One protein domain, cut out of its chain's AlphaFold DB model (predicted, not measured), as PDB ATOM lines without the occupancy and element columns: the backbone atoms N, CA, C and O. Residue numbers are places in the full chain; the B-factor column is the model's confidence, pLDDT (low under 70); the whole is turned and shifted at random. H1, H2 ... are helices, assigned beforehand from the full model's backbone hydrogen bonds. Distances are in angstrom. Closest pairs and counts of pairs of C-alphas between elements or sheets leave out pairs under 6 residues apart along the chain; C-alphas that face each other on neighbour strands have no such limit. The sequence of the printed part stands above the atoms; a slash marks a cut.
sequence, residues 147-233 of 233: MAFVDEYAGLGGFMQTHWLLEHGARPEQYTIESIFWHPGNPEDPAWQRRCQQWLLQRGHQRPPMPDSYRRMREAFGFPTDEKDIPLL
ATOM      1  N   MET A 147       1.570 -25.386  41.376       89.00
ATOM      2  CA  MET A 147       0.189 -24.887  41.326       89.00
ATOM      3  C   MET A 147      -0.189 -24.142  42.607       89.00
ATOM      4  O   MET A 147       0.276 -24.499  43.695       89.00
ATOM      5  N   ALA A 148      -1.015 -23.097  42.486       93.56
ATOM      6  CA  ALA A 148      -1.595 -22.425  43.643       93.56
ATOM      7  C   ALA A 148      -2.753 -23.265  44.194       93.56
ATOM      8  O   ALA A 148      -3.521 -23.849  43.436       93.56
ATOM      9  N   PHE A 149      -2.929 -23.303  45.515       96.62
ATOM     10  CA  PHE A 149      -3.940 -24.176  46.121       96.62
ATOM     11  C   PHE A 149      -5.384 -23.862  45.675       96.62
ATOM     12  O   PHE A 149      -6.217 -24.759  45.584       96.62
ATOM     13  N   VAL A 150      -5.685 -22.604  45.333       97.81
ATOM     14  CA  VAL A 150      -7.001 -22.209  44.794       97.81
ATOM     15  C   VAL A 150      -7.329 -22.882  43.451       97.81
ATOM     16  O   VAL A 150      -8.503 -23.127  43.157       97.81
ATOM     17  N   ASP A 151      -6.310 -23.250  42.670       96.25
ATOM     18  CA  ASP A 151      -6.471 -23.912  41.372       96.25
ATOM     19  C   ASP A 151      -7.028 -25.335  41.517       96.25
ATOM     20  O   ASP A 151      -7.826 -25.765  40.681       96.25
ATOM     21  N   GLU A 152      -6.707 -26.021  42.624       94.94
ATOM     22  CA  GLU A 152      -7.185 -27.380  42.953       94.94
ATOM     23  C   GLU A 152      -8.714 -27.469  43.075       94.94
ATOM     24  O   GLU A 152      -9.311 -28.541  42.937       94.94
ATOM     25  N   TYR A 153      -9.371 -26.341  43.357       96.56
ATOM     26  CA  TYR A 153     -10.826 -26.242  43.383       96.56
ATOM     27  C   TYR A 153     -11.379 -25.606  42.114       96.56
ATOM     28  O   TYR A 153     -12.332 -26.141  41.540       96.56
ATOM     29  N   ALA A 154     -10.793 -24.499  41.652       96.56
ATOM     30  CA  ALA A 154     -11.316 -23.753  40.512       96.56
ATOM     31  C   ALA A 154     -11.336 -24.604  39.230       96.56
ATOM     32  O   ALA A 154     -12.359 -24.651  38.543       96.56
ATOM     33  N   GLY A 155     -10.252 -25.340  38.956       94.38
ATOM     34  CA  GLY A 155     -10.112 -26.176  37.758       94.38
ATOM     35  C   GLY A 155     -11.083 -27.360  37.690       94.38
ATOM     36  O   GLY A 155     -11.307 -27.903  36.611       94.38
ATOM     37  N   LEU A 156     -11.688 -27.730  38.825       92.50
ATOM     38  CA  LEU A 156     -12.672 -28.810  38.952       92.50
ATOM     39  C   LEU A 156     -14.105 -28.288  39.165       92.50
ATOM     40  O   LEU A 156     -15.013 -29.065  39.455       92.50
ATOM     41  N   GLY A 157     -14.320 -26.970  39.073       94.38
ATOM     42  CA  GLY A 157     -15.626 -26.342  39.287       94.38
ATOM     43  C   GLY A 157     -16.061 -26.228  40.753       94.38
ATOM     44  O   GLY A 157     -17.228 -25.941  41.019       94.38
ATOM     45  N   GLY A 158     -15.148 -26.421  41.711       96.31
ATOM     46  CA  GLY A 158     -15.371 -26.265  43.153       96.31
ATOM     47  C   GLY A 158     -15.495 -24.799  43.574       96.31
ATOM     48  O   GLY A 158     -14.665 -24.273  44.319       96.31
ATOM     49  N   PHE A 159     -16.507 -24.095  43.065       97.31
ATOM     50  CA  PHE A 159     -16.590 -22.639  43.198       97.31
ATOM     51  C   PHE A 159     -16.948 -22.146  44.597       97.31
ATOM     52  O   PHE A 159     -16.561 -21.037  44.950       97.31
ATOM     53  N   MET A 160     -17.621 -22.953  45.420       97.12
ATOM     54  CA  MET A 160     -17.850 -22.602  46.825       97.12
ATOM     55  C   MET A 160     -16.517 -22.476  47.574       97.12
ATOM     56  O   MET A 160     -16.263 -21.466  48.227       97.12
ATOM     57  N   GLN A 161     -15.650 -23.483  47.446       98.00
ATOM     58  CA  GLN A 161     -14.322 -23.496  48.055       98.00
ATOM     59  C   GLN A 161     -13.429 -22.425  47.439       98.00
ATOM     60  O   GLN A 161     -12.773 -21.693  48.172       98.00
ATOM     61  N   THR A 162     -13.463 -22.273  46.111       98.25
ATOM     62  CA  THR A 162     -12.734 -21.210  45.403       98.25
ATOM     63  C   THR A 162     -13.099 -19.838  45.966       98.25
ATOM     64  O   THR A 162     -12.214 -19.089  46.364       98.25
ATOM     65  N   HIS A 163     -14.394 -19.523  46.077       98.38
ATOM     66  CA  HIS A 163     -14.856 -18.256  46.642       98.38
ATOM     67  C   HIS A 163     -14.383 -18.072  48.085       98.38
ATOM     68  O   HIS A 163     -13.919 -16.998  48.451       98.38
ATOM     69  N   TRP A 164     -14.491 -19.115  48.912       98.62
ATOM     70  CA  TRP A 164     -14.025 -19.055  50.294       98.62
ATOM     71  C   TRP A 164     -12.519 -18.771  50.368       98.62
ATOM     72  O   TRP A 164     -12.113 -17.891  51.117       98.62
ATOM     73  N   LEU A 165     -11.696 -19.428  49.546       98.69
ATOM     74  CA  LEU A 165     -10.248 -19.193  49.494       98.69
ATOM     75  C   LEU A 165      -9.908 -17.771  49.028       98.69
ATOM     76  O   LEU A 165      -9.029 -17.140  49.610       98.69
ATOM     77  N   LEU A 166     -10.623 -17.239  48.029       98.50
ATOM     78  CA  LEU A 166     -10.467 -15.849  47.572       98.50
ATOM     79  C   LEU A 166     -10.756 -14.845  48.698       98.50
ATOM     80  O   LEU A 166      -9.994 -13.898  48.898       98.50
ATOM     81  N   GLU A 167     -11.811 -15.079  49.481       98.38
ATOM     82  CA  GLU A 167     -12.135 -14.268  50.665       98.38
ATOM     83  C   GLU A 167     -11.064 -14.367  51.766       98.38
ATOM     84  O   GLU A 167     -10.910 -13.435  52.552       98.38
ATOM     85  N   HIS A 168     -10.279 -15.449  51.788       98.25
ATOM     86  CA  HIS A 168      -9.189 -15.677  52.745       98.25
ATOM     87  C   HIS A 168      -7.800 -15.381  52.158       98.25
ATOM     88  O   HIS A 168      -6.787 -15.863  52.659       98.25
ATOM     89  N   GLY A 169      -7.729 -14.548  51.114       97.44
ATOM     90  CA  GLY A 169      -6.467 -14.003  50.610       97.44
ATOM     91  C   GLY A 169      -5.766 -14.849  49.549       97.44
ATOM     92  O   GLY A 169      -4.614 -14.554  49.212       97.44
ATOM     93  N   ALA A 170      -6.436 -15.862  48.989       98.00
ATOM     94  CA  ALA A 170      -5.947 -16.522  47.786       98.00
ATOM     95  C   ALA A 170      -5.907 -15.521  46.626       98.00
ATOM     96  O   ALA A 170      -6.883 -14.825  46.338       98.00
ATOM     97  N   ARG A 171      -4.759 -15.448  45.957       96.62
ATOM     98  CA  ARG A 171      -4.537 -14.577  44.806       96.62
ATOM     99  C   ARG A 171      -4.801 -15.376  43.531       96.62
ATOM    100  O   ARG A 171      -4.032 -16.292  43.246       96.62
ATOM    101  N   PRO A 172      -5.863 -15.059  42.771       96.31
ATOM    102  CA  PRO A 172      -6.150 -15.780  41.543       96.31
ATOM    103  C   PRO A 172      -5.098 -15.439  40.481       96.31
ATOM    104  O   PRO A 172      -4.873 -14.266  40.170       96.31
ATOM    105  N   GLU A 173      -4.469 -16.468  39.920       95.19
ATOM    106  CA  GLU A 173      -3.593 -16.345  38.751       95.19
ATOM    107  C   GLU A 173      -4.399 -16.589  37.461       95.19
ATOM    108  O   GLU A 173      -5.607 -16.843  37.498       95.19
ATOM    109  N   GLN A 174      -3.746 -16.498  36.297       95.62
ATOM    110  CA  GLN A 174      -4.397 -16.632  34.986       95.62
ATOM    111  C   GLN A 174      -5.282 -17.887  34.898       95.62
ATOM    112  O   GLN A 174      -6.434 -17.796  34.483       95.62
ATOM    113  N   TYR A 175      -4.773 -19.037  35.354       95.56
ATOM    114  CA  TYR A 175      -5.509 -20.301  35.327       95.56
ATOM    115  C   TYR A 175      -6.768 -20.280  36.211       95.56
ATOM    116  O   TYR A 175      -7.837 -20.718  35.778       95.56
ATOM    117  N   THR A 176      -6.687 -19.722  37.425       97.44
ATOM    118  CA  THR A 176      -7.847 -19.564  38.317       97.44
ATOM    119  C   THR A 176      -8.912 -18.669  37.680       97.44
ATOM    120  O   THR A 176     -10.103 -18.982  37.712       97.44
ATOM    121  N   ILE A 177      -8.484 -17.550  37.084       97.75
ATOM    122  CA  ILE A 177      -9.368 -16.582  36.422       97.75
ATOM    123  C   ILE A 177     -10.083 -17.255  35.247       97.75
ATOM    124  O   ILE A 177     -11.309 -17.189  35.150       97.75
ATOM    125  N   GLU A 178      -9.339 -17.949  34.386       97.50
ATOM    126  CA  GLU A 178      -9.898 -18.713  33.268       97.50
ATOM    127  C   GLU A 178     -10.886 -19.777  33.753       97.50
ATOM    128  O   GLU A 178     -11.995 -19.862  33.224       97.50
ATOM    129  N   SER A 179     -10.538 -20.522  34.805       97.31
ATOM    130  CA  SER A 179     -11.418 -21.520  35.422       97.31
ATOM    131  C   SER A 179     -12.752 -20.913  35.856       97.31
ATOM    132  O   SER A 179     -13.812 -21.438  35.521       97.31
ATOM    133  N   ILE A 180     -12.720 -19.772  36.550       97.56
ATOM    134  CA  ILE A 180     -13.920 -19.080  37.042       97.56
ATOM    135  C   ILE A 180     -14.838 -18.633  35.895       97.56
ATOM    136  O   ILE A 180     -16.064 -18.740  36.011       97.56
ATOM    137  N   PHE A 181     -14.279 -18.166  34.778       97.06
ATOM    138  CA  PHE A 181     -15.074 -17.691  33.641       97.06
ATOM    139  C   PHE A 181     -15.521 -18.793  32.675       97.06
ATOM    140  O   PHE A 181     -16.574 -18.643  32.052       97.06
ATOM    141  N   TRP A 182     -14.750 -19.873  32.526       96.56
ATOM    142  CA  TRP A 182     -14.910 -20.794  31.394       96.56
ATOM    143  C   TRP A 182     -15.241 -22.234  31.761       96.56
ATOM    144  O   TRP A 182     -15.865 -22.929  30.948       96.56
ATOM    145  N   HIS A 183     -14.900 -22.682  32.971       96.00
ATOM    146  CA  HIS A 183     -15.301 -24.008  33.427       96.00
ATOM    147  C   HIS A 183     -16.844 -24.096  33.440       96.00
ATOM    148  O   HIS A 183     -17.501 -23.158  33.898       96.00
ATOM    149  N   PRO A 184     -17.456 -25.180  32.925       92.81
ATOM    150  CA  PRO A 184     -18.915 -25.296  32.836       92.81
ATOM    151  C   PRO A 184     -19.616 -25.349  34.201       92.81
ATOM    152  O   PRO A 184     -20.802 -25.046  34.286       92.81
ATOM    153  N   GLY A 185     -18.872 -25.689  35.258       89.38
ATOM    154  CA  GLY A 185     -19.356 -25.675  36.638       89.38
ATOM    155  C   GLY A 185     -20.457 -26.704  36.872       89.38
ATOM    156  O   GLY A 185     -20.528 -27.716  36.176       89.38
ATOM    157  N   ASN A 186     -21.312 -26.432  37.857       87.25
ATOM    158  CA  ASN A 186     -22.590 -27.116  37.996       87.25
ATOM    159  C   ASN A 186     -23.680 -26.251  37.334       87.25
ATOM    160  O   ASN A 186     -24.043 -25.220  37.906       87.25
ATOM    161  N   PRO A 187     -24.217 -26.628  36.159       82.81
ATOM    162  CA  PRO A 187     -25.233 -25.829  35.472       82.81
ATOM    163  C   PRO A 187     -26.554 -25.734  36.251       82.81
ATOM    164  O   PRO A 187     -27.317 -24.795  36.030       82.81
ATOM    165  N   GLU A 188     -26.822 -26.667  37.168       86.56
ATOM    166  CA  GLU A 188     -28.021 -26.656  38.015       86.56
ATOM    167  C   GLU A 188     -27.895 -25.677  39.193       86.56
ATOM    168  O   GLU A 188     -28.900 -25.149  39.665       86.56
ATOM    169  N   ASP A 189     -26.666 -25.390  39.637       89.06
ATOM    170  CA  ASP A 189     -26.380 -24.428  40.704       89.06
ATOM    171  C   ASP A 189     -25.144 -23.565  40.380       89.06
ATOM    172  O   ASP A 189     -24.048 -23.767  40.920       89.06
ATOM    173  N   PRO A 190     -25.301 -22.560  39.501       91.69
ATOM    174  CA  PRO A 190     -24.208 -21.670  39.132       91.69
ATOM    175  C   PRO A 190     -23.898 -20.617  40.205       91.69
ATOM    176  O   PRO A 190     -22.980 -19.819  40.018       91.69
ATOM    177  N   ALA A 191     -24.646 -20.552  41.316       95.00
ATOM    178  CA  ALA A 191     -24.625 -19.405  42.227       95.00
ATOM    179  C   ALA A 191     -23.224 -19.096  42.773       95.00
ATOM    180  O   ALA A 191     -22.830 -17.930  42.842       95.00
ATOM    181  N   TRP A 192     -22.445 -20.123  43.113       96.44
ATOM    182  CA  TRP A 192     -21.071 -19.940  43.583       96.44
ATOM    183  C   TRP A 192     -20.115 -19.484  42.485       96.44
ATOM    184  O   TRP A 192     -19.273 -18.623  42.739       96.44
ATOM    185  N   GLN A 193     -20.276 -19.982  41.257       96.94
ATOM    186  CA  GLN A 193     -19.481 -19.512  40.123       96.94
ATOM    187  C   GLN A 193     -19.735 -18.026  39.855       96.94
ATOM    188  O   GLN A 193     -18.783 -17.264  39.689       96.94
ATOM    189  N   ARG A 194     -21.004 -17.593  39.907       95.81
ATOM    190  CA  ARG A 194     -21.380 -16.174  39.781       95.81
ATOM    191  C   ARG A 194     -20.700 -15.312  40.828       95.81
ATOM    192  O   ARG A 194     -20.186 -14.247  40.506       95.81
ATOM    193  N   ARG A 195     -20.672 -15.775  42.081       97.38
ATOM    194  CA  ARG A 195     -20.001 -15.055  43.169       97.38
ATOM    195  C   ARG A 195     -18.508 -14.898  42.890       97.38
ATOM    196  O   ARG A 195     -18.003 -13.791  43.023       97.38
ATOM    197  N   CYS A 196     -17.821 -15.942  42.422       97.94
ATOM    198  CA  CYS A 196     -16.417 -15.835  42.004       97.94
ATOM    199  C   CYS A 196     -16.226 -14.837  40.849       97.94
ATOM    200  O   CYS A 196     -15.319 -14.008  40.892       97.94
ATOM    201  N   GLN A 197     -17.087 -14.878  39.829       97.81
ATOM    202  CA  GLN A 197     -17.029 -13.948  38.693       97.81
ATOM    203  C   GLN A 197     -17.230 -12.497  39.150       97.81
ATOM    204  O   GLN A 197     -16.444 -11.621  38.799       97.81
ATOM    205  N   GLN A 198     -18.238 -12.239  39.986       97.56
ATOM    206  CA  GLN A 198     -18.493 -10.919  40.568       97.56
ATOM    207  C   GLN A 198     -17.322 -10.445  41.429       97.56
ATOM    208  O   GLN A 198     -16.911  -9.292  41.315       97.56
ATOM    209  N   TRP A 199     -16.755 -11.338  42.243       98.00
ATOM    210  CA  TRP A 199     -15.592 -11.053  43.078       98.00
ATOM    211  C   TRP A 199     -14.398 -10.571  42.248       98.00
ATOM    212  O   TRP A 199     -13.772  -9.566  42.600       98.00
ATOM    213  N   LEU A 200     -14.120 -11.253  41.128       98.25
ATOM    214  CA  LEU A 200     -13.061 -10.901  40.179       98.25
ATOM    215  C   LEU A 200     -13.328  -9.546  39.510       98.25
ATOM    216  O   LEU A 200     -12.459  -8.673  39.516       98.25
ATOM    217  N   LEU A 201     -14.536  -9.347  38.974       97.50
ATOM    218  CA  LEU A 201     -14.920  -8.119  38.267       97.50
ATOM    219  C   LEU A 201     -14.854  -6.884  39.178       97.50
ATOM    220  O   LEU A 201     -14.343  -5.843  38.772       97.50
ATOM    221  N   GLN A 202     -15.306  -7.004  40.429       97.50
ATOM    222  CA  GLN A 202     -15.239  -5.921  41.421       97.50
ATOM    223  C   GLN A 202     -13.801  -5.512  41.770       97.50
ATOM    224  O   GLN A 202     -13.576  -4.393  42.225       97.50
ATOM    225  N   ARG A 203     -12.826  -6.397  41.540       97.69
ATOM    226  CA  ARG A 203     -11.393  -6.159  41.768       97.69
ATOM    227  C   ARG A 203     -10.628  -5.839  40.482       97.69
ATOM    228  O   ARG A 203      -9.403  -5.812  40.488       97.69
ATOM    229  N   GLY A 204     -11.341  -5.558  39.390       96.75
ATOM    230  CA  GLY A 204     -10.758  -5.088  38.132       96.75
ATOM    231  C   GLY A 204     -10.217  -6.187  37.219       96.75
ATOM    232  O   GLY A 204      -9.652  -5.871  36.172       96.75
ATOM    233  N   HIS A 205     -10.404  -7.464  37.560       96.88
ATOM    234  CA  HIS A 205     -10.126  -8.546  36.622       96.88
ATOM    235  C   HIS A 205     -11.163  -8.538  35.495       96.88
ATOM    236  O   HIS A 205     -12.329  -8.203  35.699       96.88
ATOM    237  N   GLN A 206     -10.741  -8.932  34.299       95.56
ATOM    238  CA  GLN A 206     -11.603  -9.024  33.124       95.56
ATOM    239  C   GLN A 206     -11.810 -10.485  32.741       95.56
ATOM    240  O   GLN A 206     -10.991 -11.340  33.075       95.56
ATOM    241  N   ARG A 207     -12.893 -10.759  32.009       95.88
ATOM    242  CA  ARG A 207     -13.107 -12.057  31.368       95.88
ATOM    243  C   ARG A 207     -12.036 -12.246  30.278       95.88
ATOM    244  O   ARG A 207     -12.090 -11.512  29.291       95.88
ATOM    245  N   PRO A 208     -11.069 -13.170  30.435       96.31
ATOM    246  CA  PRO A 208     -10.063 -13.419  29.404       96.31
ATOM    247  C   PRO A 208     -10.702 -14.158  28.222       96.31
ATOM    248  O   PRO A 208     -11.726 -14.801  28.442       96.31
ATOM    249  N   PRO A 209     -10.123 -14.140  27.007       96.50
ATOM    250  CA  PRO A 209     -10.583 -15.005  25.916       96.50
ATOM    251  C   PRO A 209     -10.560 -16.476  26.349       96.50
ATOM    252  O   PRO A 209      -9.728 -16.867  27.169       96.50
ATOM    253  N   MET A 210     -11.466 -17.296  25.817       96.88
ATOM    254  CA  MET A 210     -11.561 -18.702  26.202       96.88
ATOM    255  C   MET A 210     -10.371 -19.499  25.649       96.88
ATOM    256  O   MET A 210     -10.226 -19.601  24.427       96.88
ATOM    257  N   PRO A 211      -9.561 -20.141  26.510       96.88
ATOM    258  CA  PRO A 211      -8.497 -21.028  26.059       96.88
ATOM    259  C   PRO A 211      -9.042 -22.260  25.328       96.88
ATOM    260  O   PRO A 211     -10.096 -22.801  25.681       96.88
ATOM    261  N   ASP A 212      -8.272 -22.792  24.374       96.94
ATOM    262  CA  ASP A 212      -8.655 -23.999  23.626       96.94
ATOM    263  C   ASP A 212      -8.888 -25.222  24.526       96.94
ATOM    264  O   ASP A 212      -9.672 -26.108  24.184       96.94
ATOM    265  N   SER A 213      -8.218 -25.291  25.682       95.88
ATOM    266  CA  SER A 213      -8.443 -26.337  26.684       95.88
ATOM    267  C   SER A 213      -9.884 -26.327  27.199       95.88
ATOM    268  O   SER A 213     -10.524 -27.379  27.211       95.88
ATOM    269  N   TYR A 214     -10.424 -25.155  27.547       96.31
ATOM    270  CA  TYR A 214     -11.818 -25.013  27.970       96.31
ATOM    271  C   TYR A 214     -12.787 -25.196  26.810       96.31
ATOM    272  O   TYR A 214     -13.822 -25.828  27.002       96.31
ATOM    273  N   ARG A 215     -12.450 -24.737  25.599       96.94
ATOM    274  CA  ARG A 215     -13.280 -24.985  24.410       96.94
ATOM    275  C   ARG A 215     -13.490 -26.486  24.185       96.94
ATOM    276  O   ARG A 215     -14.630 -26.928  24.092       96.94
ATOM    277  N   ARG A 216     -12.403 -27.270  24.196       96.75
ATOM    278  CA  ARG A 216     -12.450 -28.740  24.071       96.75
ATOM    279  C   ARG A 216     -13.170 -29.409  25.238       96.75
ATOM    280  O   ARG A 216     -13.935 -30.340  25.022       96.75
ATOM    281  N   MET A 217     -12.939 -28.945  26.468       95.19
ATOM    282  CA  MET A 217     -13.642 -29.460  27.647       95.19
ATOM    283  C   MET A 217     -15.156 -29.276  27.501       95.19
ATOM    284  O   MET A 217     -15.916 -30.220  27.690       95.19
ATOM    285  N   ARG A 218     -15.599 -28.072  27.133       95.25
ATOM    286  CA  ARG A 218     -17.018 -27.752  26.951       95.25
ATOM    287  C   ARG A 218     -17.640 -28.575  25.831       95.25
ATOM    288  O   ARG A 218     -18.703 -29.144  26.048       95.25
ATOM    289  N   GLU A 219     -16.949 -28.707  24.700       96.62
ATOM    290  CA  GLU A 219     -17.367 -29.573  23.592       96.62
ATOM    291  C   GLU A 219     -17.566 -31.025  24.048       96.62
ATOM    292  O   GLU A 219     -18.621 -31.609  23.803       96.62
ATOM    293  N   ALA A 220     -16.596 -31.585  24.779       95.50
ATOM    294  CA  ALA A 220     -16.647 -32.963  25.267       95.50
ATOM    295  C   ALA A 220     -17.835 -33.235  26.206       95.50
ATOM    296  O   ALA A 220     -18.353 -34.349  26.236       95.50
ATOM    297  N   PHE A 221     -18.283 -32.220  26.950       92.38
ATOM    298  CA  PHE A 221     -19.441 -32.305  27.841       92.38
ATOM    299  C   PHE A 221     -20.744 -31.765  27.217       92.38
ATOM    300  O   PHE A 221     -21.754 -31.671  27.912       92.38
ATOM    301  N   GLY A 222     -20.752 -31.415  25.925       94.81
ATOM    302  CA  GLY A 222     -21.945 -30.930  25.220       94.81
ATOM    303  C   GLY A 222     -22.392 -29.513  25.603       94.81
ATOM    304  O   GLY A 222     -23.546 -29.151  25.380       94.81
ATOM    305  N   PHE A 223     -21.502 -28.703  26.179       94.38
ATOM    306  CA  PHE A 223     -21.763 -27.295  26.487       94.38
ATOM    307  C   PHE A 223     -21.428 -26.381  25.295       94.38
ATOM    308  O   PHE A 223     -20.569 -26.725  24.480       94.38
ATOM    309  N   PRO A 224     -22.033 -25.176  25.209       94.25
ATOM    310  CA  PRO A 224     -21.691 -24.197  24.176       94.25
ATOM    311  C   PRO A 224     -20.192 -23.881  24.164       94.25
ATOM    312  O   PRO A 224     -19.590 -23.751  25.231       94.25
ATOM    313  N   THR A 225     -19.602 -23.737  22.977       95.75
ATOM    314  CA  THR A 225     -18.161 -23.487  22.769       95.75
ATOM    315  C   THR A 225     -17.861 -22.086  22.234       95.75
ATOM    316  O   THR A 225     -16.719 -21.630  22.302       95.75
ATOM    317  N   ASP A 226     -18.879 -21.386  21.736       94.25
ATOM    318  CA  ASP A 226     -18.805 -19.995  21.305       94.25
ATOM    319  C   ASP A 226     -19.006 -19.053  22.503       94.25
ATOM    320  O   ASP A 226     -19.997 -19.140  23.225       94.25
ATOM    321  N   GLU A 227     -18.077 -18.114  22.714       93.75
ATOM    322  CA  GLU A 227     -18.075 -17.221  23.889       93.75
ATOM    323  C   GLU A 227     -19.353 -16.382  24.028       93.75
ATOM    324  O   GLU A 227     -19.818 -16.136  25.140       93.75
ATOM    325  N   LYS A 228     -19.942 -15.977  22.895       92.75
ATOM    326  CA  LYS A 228     -21.212 -15.232  22.817       92.75
ATOM    327  C   LYS A 228     -22.403 -16.014  23.388       92.75
ATOM    328  O   LYS A 228     -23.343 -15.400  23.880       92.75
ATOM    329  N   ASP A 229     -22.335 -17.345  23.349       92.25
ATOM    330  CA  ASP A 229     -23.396 -18.248  23.805       92.25
ATOM    331  C   ASP A 229     -23.184 -18.663  25.272       92.25
ATOM    332  O   ASP A 229     -23.927 -19.475  25.824       92.25
ATOM    333  N   ILE A 230     -22.161 -18.097  25.923       90.62
ATOM    334  CA  ILE A 230     -21.804 -18.337  27.318       90.62
ATOM    335  C   ILE A 230     -21.840 -16.980  28.022       90.62
ATOM    336  O   ILE A 230     -20.815 -16.295  28.101       90.62
ATOM    337  N   PRO A 231     -22.998 -16.522  28.512       83.06
ATOM    338  CA  PRO A 231     -23.053 -15.279  29.266       83.06
ATOM    339  C   PRO A 231     -22.250 -15.402  30.569       83.06
ATOM    340  O   PRO A 231     -22.020 -16.503  31.073       83.06
ATOM    341  N   LEU A 232     -21.821 -14.261  31.117       79.56
ATOM    342  CA  LEU A 232     -21.438 -14.214  32.529       79.56
ATOM    343  C   LEU A 232     -22.666 -14.637  33.336       79.56
ATOM    344  O   LEU A 232     -23.760 -14.135  33.066       79.56
ATOM    345  N   LEU A 233     -22.493 -15.620  34.219       67.94
ATOM    346  CA  LEU A 233     -23.618 -16.268  34.882       67.94
ATOM    347  C   LEU A 233     -24.302 -15.299  35.844       67.94
ATOM    348  O   LEU A 233     -23.620 -14.549  36.580       67.94
TER     349      LEU A 233
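This is residues 147 to 233 of the 233 residues of an uncharacterized protein of Stenotrophomonas acidaminiphila (UniProt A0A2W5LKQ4). Four helices make a compact cluster in which H4, the longest, packs on H2 and H3, and short H1 packs on the same two, with H3 nearest the middle of the whole; H5 sits off one end, near H3, and residues 221 to 233 fold back from it. The 87 printed residues, 43 of them in helices H1 to H5 and no named strand, are all helix in class and compact, radius of gyration of the C-alphas 11.9 A, spanning 34 by 24 by 23 A.

H4, residues 191 to 202, is 16.4 A long from C-alpha 191 at (-24.625, -19.405, 42.227). H2 is 159 to 167, 12.1 A; H3 174 to 182, 11.9 A; H1 151 to 154, 4.9 A; H5 212 to 220, 12.1 A, ending at C-alpha 220 (-16.647, -32.963, 25.267).

H4 touches H2 with residues 192 to 196 alone, closest C-alphas Phe 159 and Trp 192, 5.2 A. H4 touches H3 at a steep tilt of 53 degrees, opposite ways, closest C-alphas Ile 180 and Gln 197, 6.2 A. H1 touches H3, C-alphas Asp 151 and Thr 176 closest at 5.5 A, and H2, Ala 154 and Thr 162 at 5.7 A. H5 is close to H3 but not clearly touching, C-alphas Trp 182 and Tyr 214 closest at 6.3 A. Every O i to N i+4 pair is within hydrogen-bond range in H2, H3, H4 and H5; H1 is too short for one.

The printed part has no cut and no long link; residue 233 alone has pLDDT under 70.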